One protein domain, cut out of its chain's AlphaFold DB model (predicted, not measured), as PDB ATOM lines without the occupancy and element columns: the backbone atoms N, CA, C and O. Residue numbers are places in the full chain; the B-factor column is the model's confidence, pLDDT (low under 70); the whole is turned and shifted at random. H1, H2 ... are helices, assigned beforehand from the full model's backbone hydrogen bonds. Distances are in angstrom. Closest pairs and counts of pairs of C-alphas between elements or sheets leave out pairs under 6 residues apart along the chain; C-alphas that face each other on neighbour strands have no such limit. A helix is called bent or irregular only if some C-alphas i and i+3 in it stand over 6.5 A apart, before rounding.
ATOM      1  N   ALA A  12     -20.108 -28.149 -53.778       95.25
ATOM      2  CA  ALA A  12     -18.654 -28.280 -53.731       95.25
ATOM      3  C   ALA A  12     -18.040 -27.335 -52.686       95.25
ATOM      4  O   ALA A  12     -17.229 -27.764 -51.865       95.25
ATOM      5  N   LEU A  13     -18.505 -26.081 -52.658       94.94
ATOM      6  CA  LEU A  13     -18.061 -25.075 -51.699       94.94
ATOM      7  C   LEU A  13     -18.485 -25.442 -50.275       94.94
ATOM      8  O   LEU A  13     -17.698 -25.303 -49.345       94.94
ATOM      9  N   VAL A  14     -19.709 -25.949 -50.089       95.12
ATOM     10  CA  VAL A  14     -20.198 -26.380 -48.769       95.12
ATOM     11  C   VAL A  14     -19.354 -27.523 -48.217       95.12
ATOM     12  O   VAL A  14     -19.016 -27.510 -47.034       95.12
ATOM     13  N   LYS A  15     -19.000 -28.509 -49.052       95.19
ATOM     14  CA  LYS A  15     -18.162 -29.642 -48.637       95.19
ATOM     15  C   LYS A  15     -16.789 -29.175 -48.167       95.19
ATOM     16  O   LYS A  15     -16.371 -29.555 -47.077       95.19
ATOM     17  N   GLU A  16     -16.135 -28.324 -48.949       95.62
ATOM     18  CA  GLU A  16     -14.812 -27.792 -48.624       95.62
ATOM     19  C   GLU A  16     -14.847 -26.867 -47.398       95.62
ATOM     20  O   GLU A  16     -14.049 -27.011 -46.472       95.62
ATOM     21  N   ALA A  17     -15.810 -25.947 -47.331       93.44
ATOM     22  CA  ALA A  17     -15.959 -25.049 -46.191       93.44
ATOM     23  C   ALA A  17     -16.242 -25.826 -44.899       93.44
ATOM     24  O   ALA A  17     -15.700 -25.499 -43.843       93.44
ATOM     25  N   ARG A  18     -17.056 -26.887 -44.973       92.88
ATOM     26  CA  ARG A  18     -17.340 -27.758 -43.831       92.88
ATOM     27  C   ARG A  18     -16.108 -28.543 -43.392       92.88
ATOM     28  O   ARG A  18     -15.853 -28.592 -42.195       92.88
ATOM     29  N   SER A  19     -15.340 -29.126 -44.316       95.06
ATOM     30  CA  SER A  19     -14.131 -29.886 -43.960       95.06
ATOM     31  C   SER A  19     -13.041 -29.016 -43.334       95.06
ATOM     32  O   SER A  19     -12.210 -29.527 -42.595       95.06
ATOM     33  N   ASN A  20     -13.062 -27.708 -43.605       94.31
ATOM     34  CA  ASN A  20     -12.145 -26.724 -43.029       94.31
ATOM     35  C   ASN A  20     -12.724 -25.973 -41.811       94.31
ATOM     36  O   ASN A  20     -12.121 -25.008 -41.353       94.31
ATOM     37  N   GLY A  21     -13.903 -26.358 -41.304       92.62
ATOM     38  CA  GLY A  21     -14.517 -25.715 -40.131       92.62
ATOM     39  C   GLY A  21     -15.001 -24.274 -40.364       92.62
ATOM     40  O   GLY A  21     -15.337 -23.564 -39.418       92.62
ATOM     41  N   LEU A  22     -15.081 -23.815 -41.618       92.81
ATOM     42  CA  LEU A  22     -15.487 -22.443 -41.956       92.81
ATOM     43  C   LEU A  22     -16.984 -22.187 -41.740       92.81
ATOM     44  O   LEU A  22     -17.389 -21.033 -41.635       92.81
ATOM     45  N   LEU A  23     -17.800 -23.244 -41.662       91.94
ATOM     46  CA  LEU A  23     -19.245 -23.155 -41.404       91.94
ATOM     47  C   LEU A  23     -19.609 -23.238 -39.911       91.94
ATOM     48  O   LEU A  23     -20.791 -23.249 -39.567       91.94
ATOM     49  N   GLU A  24     -18.622 -23.302 -39.016       91.69
ATOM     50  CA  GLU A  24     -18.855 -23.205 -37.576       91.69
ATOM     51  C   GLU A  24     -19.228 -21.773 -37.181       91.69
ATOM     52  O   GLU A  24     -18.708 -20.809 -37.741       91.69
ATOM     53  N   SER A  25     -20.108 -21.607 -36.189       90.56
ATOM     54  CA  SER A  25     -20.621 -20.280 -35.809       90.56
ATOM     55  C   SER A  25     -19.516 -19.277 -35.455       90.56
ATOM     56  O   SER A  25     -19.638 -18.100 -35.790       90.56
ATOM     57  N   ALA A  26     -18.435 -19.734 -34.814       90.81
ATOM     58  CA  ALA A  26     -17.284 -18.892 -34.490       90.81
ATOM     59  C   ALA A  26     -16.528 -18.452 -35.756       90.81
ATOM     60  O   ALA A  26     -16.315 -17.256 -35.959       90.81
ATOM     61  N   SER A  27     -16.201 -19.397 -36.641       93.50
ATOM     62  CA  SER A  27     -15.516 -19.136 -37.912       93.50
ATOM     63  C   SER A  27     -16.313 -18.199 -38.817       93.50
ATOM     64  O   SER A  27     -15.761 -17.243 -39.358       93.50
ATOM     65  N   VAL A  28     -17.629 -18.408 -38.934       92.38
ATOM     66  CA  VAL A  28     -18.520 -17.514 -39.692       92.38
ATOM     67  C   VAL A  28     -18.522 -16.107 -39.089       92.38
ATOM     68  O   VAL A  28     -18.461 -15.124 -39.827       92.38
ATOM     69  N   GLY A  29     -18.538 -15.991 -37.758       92.81
ATOM     70  CA  GLY A  29     -18.418 -14.706 -37.068       92.81
ATOM     71  C   GLY A  29     -17.126 -13.965 -37.425       92.81
ATOM     72  O   GLY A  29     -17.172 -12.791 -37.797       92.81
ATOM     73  N   GLU A  30     -15.985 -14.653 -37.382       94.38
ATOM     74  CA  GLU A  30     -14.686 -14.082 -37.760       94.38
ATOM     75  C   GLU A  30     -14.626 -13.676 -39.236       94.38
ATOM     76  O   GLU A  30     -14.143 -12.586 -39.554       94.38
ATOM     77  N   LEU A  31     -15.176 -14.496 -40.138       93.75
ATOM     78  CA  LEU A  31     -15.269 -14.179 -41.565       93.75
ATOM     79  C   LEU A  31     -16.078 -12.899 -41.806       93.75
ATOM     80  O   LEU A  31     -15.632 -12.004 -42.530       93.75
ATOM     81  N   LEU A  32     -17.242 -12.774 -41.162       94.44
ATOM     82  CA  LEU A  32     -18.080 -11.581 -41.264       94.44
ATOM     83  C   LEU A  32     -17.369 -10.348 -40.697       94.44
ATOM     84  O   LEU A  32     -17.378  -9.287 -41.323       94.44
ATOM     85  N   MET A  33     -16.708 -10.471 -39.543       96.06
ATOM     86  CA  MET A  33     -15.940  -9.370 -38.960       96.06
ATOM     87  C   MET A  33     -14.774  -8.940 -39.851       96.06
ATOM     88  O   MET A  33     -14.551  -7.740 -40.028       96.06
ATOM     89  N   ALA A  34     -14.038  -9.888 -40.431       96.38
ATOM     90  CA  ALA A  34     -12.940  -9.602 -41.345       96.38
ATOM     91  C   ALA A  34     -13.429  -8.855 -42.594       96.38
ATOM     92  O   ALA A  34     -12.853  -7.827 -42.961       96.38
ATOM     93  N   GLU A  35     -14.531  -9.303 -43.193       96.12
ATOM     94  CA  GLU A  35     -15.110  -8.656 -44.370       96.12
ATOM     95  C   GLU A  35     -15.650  -7.254 -44.050       96.12
ATOM     96  O   GLU A  35     -15.411  -6.304 -44.802       96.12
ATOM     97  N   LEU A  36     -16.306  -7.075 -42.898       97.25
ATOM     98  CA  LEU A  36     -16.746  -5.757 -42.433       97.25
ATOM     99  C   LEU A  36     -15.565  -4.805 -42.225       97.25
ATOM    100  O   LEU A  36     -15.633  -3.650 -42.652       97.25
ATOM    101  N   ARG A  37     -14.472  -5.273 -41.607       96.31
ATOM    102  CA  ARG A  37     -13.240  -4.482 -41.441       96.31
ATOM    103  C   ARG A  37     -12.674  -4.057 -42.794       96.31
ATOM    104  O   ARG A  37     -12.384  -2.877 -42.980       96.31
ATOM    105  N   ARG A  38     -12.583  -4.985 -43.749       95.56
ATOM    106  CA  ARG A  38     -12.076  -4.718 -45.102       95.56
ATOM    107  C   ARG A  38     -12.910  -3.660 -45.826       95.56
ATOM    108  O   ARG A  38     -12.352  -2.709 -46.372       95.56
ATOM    109  N   ARG A  39     -14.242  -3.781 -45.794       95.06
ATOM    110  CA  ARG A  39     -15.154  -2.805 -46.420       95.06
ATOM    111  C   ARG A  39     -15.075  -1.433 -45.765       95.06
ATOM    112  O   ARG A  39     -15.029  -0.432 -46.474       95.06
ATOM    113  N   ARG A  40     -15.025  -1.379 -44.431       95.06
ATOM    114  CA  ARG A  40     -14.871  -0.117 -43.691       95.06
ATOM    115  C   ARG A  40     -13.563   0.574 -44.042       95.06
ATOM    116  O   ARG A  40     -13.600   1.753 -44.350       95.06
ATOM    117  N   ALA A  41     -12.446  -0.151 -44.071       93.62
ATOM    118  CA  ALA A  41     -11.153   0.421 -44.442       93.62
ATOM    119  C   ALA A  41     -11.182   1.046 -45.849       93.62
ATOM    120  O   ALA A  41     -10.721   2.172 -46.030       93.62
ATOM    121  N   ALA A  42     -11.784   0.356 -46.824       91.38
ATOM    122  CA  ALA A  42     -11.957   0.888 -48.174       91.38
ATOM    123  C   ALA A  42     -12.843   2.148 -48.199       91.38
ATOM    124  O   ALA A  42     -12.488   3.142 -48.830       91.38
ATOM    125  N   ALA A  43     -13.966   2.136 -47.477       93.69
ATOM    126  CA  ALA A  43     -14.863   3.287 -47.389       93.69
ATOM    127  C   ALA A  43     -14.199   4.491 -46.701       93.69
ATOM    128  O   ALA A  43     -14.319   5.617 -47.179       93.69
ATOM    129  N   THR A  44     -13.455   4.259 -45.616       95.00
ATOM    130  CA  THR A  44     -12.689   5.297 -44.916       95.00
ATOM    131  C   THR A  44     -11.643   5.914 -45.833       95.00
ATOM    132  O   THR A  44     -11.558   7.136 -45.905       95.00
ATOM    133  N   LEU A  45     -10.881   5.099 -46.571       93.94
ATOM    134  CA  LEU A  45      -9.900   5.610 -47.528       93.94
ATOM    135  C   LEU A  45     -10.567   6.481 -48.601       93.94
ATOM    136  O   LEU A  45     -10.100   7.589 -48.850       93.94
ATOM    137  N   ASN A  46     -11.667   6.013 -49.194       94.12
ATOM    138  CA  ASN A  46     -12.395   6.781 -50.206       94.12
ATOM    139  C   ASN A  46     -12.891   8.121 -49.654       94.12
ATOM    140  O   ASN A  46     -12.641   9.151 -50.269       94.12
ATOM    141  N   SER A  47     -13.501   8.120 -48.468       94.75
ATOM    142  CA  SER A  47     -13.987   9.342 -47.821       94.75
ATOM    143  C   SER A  47     -12.859  10.344 -47.540       94.75
ATOM    144  O   SER A  47     -13.015  11.538 -47.790       94.75
ATOM    145  N   VAL A  48     -11.694   9.871 -47.081       94.62
ATOM    146  CA  VAL A  48     -10.516  10.728 -46.867       94.62
ATOM    147  C   VAL A  48     -10.007  11.304 -48.190       94.62
ATOM    148  O   VAL A  48      -9.720  12.497 -48.268       94.62
ATOM    149  N   LEU A  49      -9.912  10.486 -49.242       92.44
ATOM    150  CA  LEU A  49      -9.455  10.935 -50.559       92.44
ATOM    151  C   LEU A  49     -10.412  11.947 -51.195       92.44
ATOM    152  O   LEU A  49      -9.950  12.909 -51.802       92.44
ATOM    153  N   GLU A  50     -11.721  11.756 -51.052       92.69
ATOM    154  CA  GLU A  50     -12.732  12.724 -51.485       92.69
ATOM    155  C   GLU A  50     -12.580  14.053 -50.742       92.69
ATOM    156  O   GLU A  50     -12.548  15.103 -51.380       92.69
ATOM    157  N   GLY A  51     -12.386  14.011 -49.419       91.31
ATOM    158  CA  GLY A  51     -12.128  15.204 -48.614       91.31
ATOM    159  C   GLY A  51     -10.883  15.971 -49.065       91.31
ATOM    160  O   GLY A  51     -10.937  17.190 -49.201       91.31
ATOM    161  N   ILE A  52      -9.781  15.269 -49.357       88.69
ATOM    162  CA  ILE A  52      -8.539  15.878 -49.862       88.69
ATOM    163  C   ILE A  52      -8.753  16.493 -51.251       88.69
ATOM    164  O   ILE A  52      -8.358  17.629 -51.488       88.69
ATOM    165  N   ARG A  53      -9.392  15.762 -52.173       86.00
ATOM    166  CA  ARG A  53      -9.651  16.234 -53.546       86.00
ATOM    167  C   ARG A  53     -10.609  17.421 -53.598       86.00
ATOM    168  O   ARG A  53     -10.537  18.204 -54.537       86.00
ATOM    169  N   GLY A  54     -11.504  17.533 -52.619       88.06
ATOM    170  CA  GLY A  54     -12.427  18.654 -52.484       88.06
ATOM    171  C   GLY A  54     -11.815  19.905 -51.850       88.06
ATOM    172  O   GLY A  54     -12.505  20.921 -51.773       88.06
ATOM    173  N   GLN A  55     -10.562  19.864 -51.378       89.19
ATOM    174  CA  GLN A  55      -9.944  21.050 -50.790       89.19
ATOM    175  C   GLN A  55      -9.676  22.125 -51.854       89.19
ATOM    176  O   GLN A  55      -9.156  21.819 -52.928       89.19
ATOM    177  N   PRO A  56     -10.002  23.397 -51.563       86.75
ATOM    178  CA  PRO A  56      -9.697  24.498 -52.462       86.75
ATOM    179  C   PRO A  56      -8.187  24.769 -52.496       86.75
ATOM    180  O   PRO A  56      -7.510  24.682 -51.473       86.75
ATOM    181  N   GLY A  57      -7.668  25.153 -53.661       83.06
ATOM    182  CA  GLY A  57      -6.265  25.528 -53.844       83.06
ATOM    183  C   GLY A  57      -5.704  25.057 -55.183       83.06
ATOM    184  O   GLY A  57      -6.303  24.235 -55.873       83.06
ATOM    185  N   THR A  58      -4.546  25.590 -55.563       82.56
ATOM    186  CA  THR A  58      -3.776  25.086 -56.704       82.56
ATOM    187  C   THR A  58      -2.856  23.967 -56.242       82.56
ATOM    188  O   THR A  58      -2.197  24.088 -55.208       82.56
ATOM    189  N   ALA A  59      -2.789  22.887 -57.020       82.69
ATOM    190  CA  ALA A  59      -1.812  21.837 -56.776       82.69
ATOM    191  C   ALA A  59      -0.396  22.421 -56.882       82.69
ATOM    192  O   ALA A  59      -0.061  23.042 -57.891       82.69
TER     193      ALA A  59
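What this domain is: This is residues 12 to 59 of the 83 residues of an uncharacterized protein of Verrucomicrobia subdivision 3 bacterium (UniProt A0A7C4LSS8). One long, straight helix, H2, makes most of the length, and the short helix H1 is set off to one side at its first end, like the foot of an L. A short link, residues 20 to 24, joins the two at that corner, and residues 54 to 59 run on past the other end of H2 as a hooked tail. The printed part has 48 residues, with two named helices in the order H1, H2 and no named strand, and its class is all helix. It is extended, with a radius of gyration of the C-alphas of 18.7 A, and spans 57 by 20 by 9 A.

How they stand to each other: H2, residues 25 to 53, is the longest helix, with 29 residues. H1, residues 12 to 19, is apart from it: no C-alpha of the one is within 8 A of the other. Residues 32 to 59, of which 32 to 53 belong to H2, stand free, with no C-alpha 8 or more apart along the chain within 10 A. Residues 24 to 29, of which 25 to 29 belong to H2, stand free too, and so do residues 16 to 21, of which 16 to 19 belong to H1. In H1 and H2 every O i to N i+4 pair is within hydrogen-bond range.

Where its parts are: H2 is 42.1 A from first to last C-alpha, from Ser 25 at (-20.621, -20.280, -35.809) to Arg 53 at (-9.651, 16.234, -53.546). H1 is 10.9 A long by the same measure and begins with C-alpha 12 at (-18.654, -28.280, -53.731). Neither helix is bent.

The domain as a whole: The outline is a rod, and the two C-alphas farthest apart, those of Ser 19 and Thr 58, are 57.4 A apart. The link from H1 to H2 is tight, with 5 residues. The printed part has no cut. The mean pLDDT of the printed part is 92.6, and no printed residue is under 70.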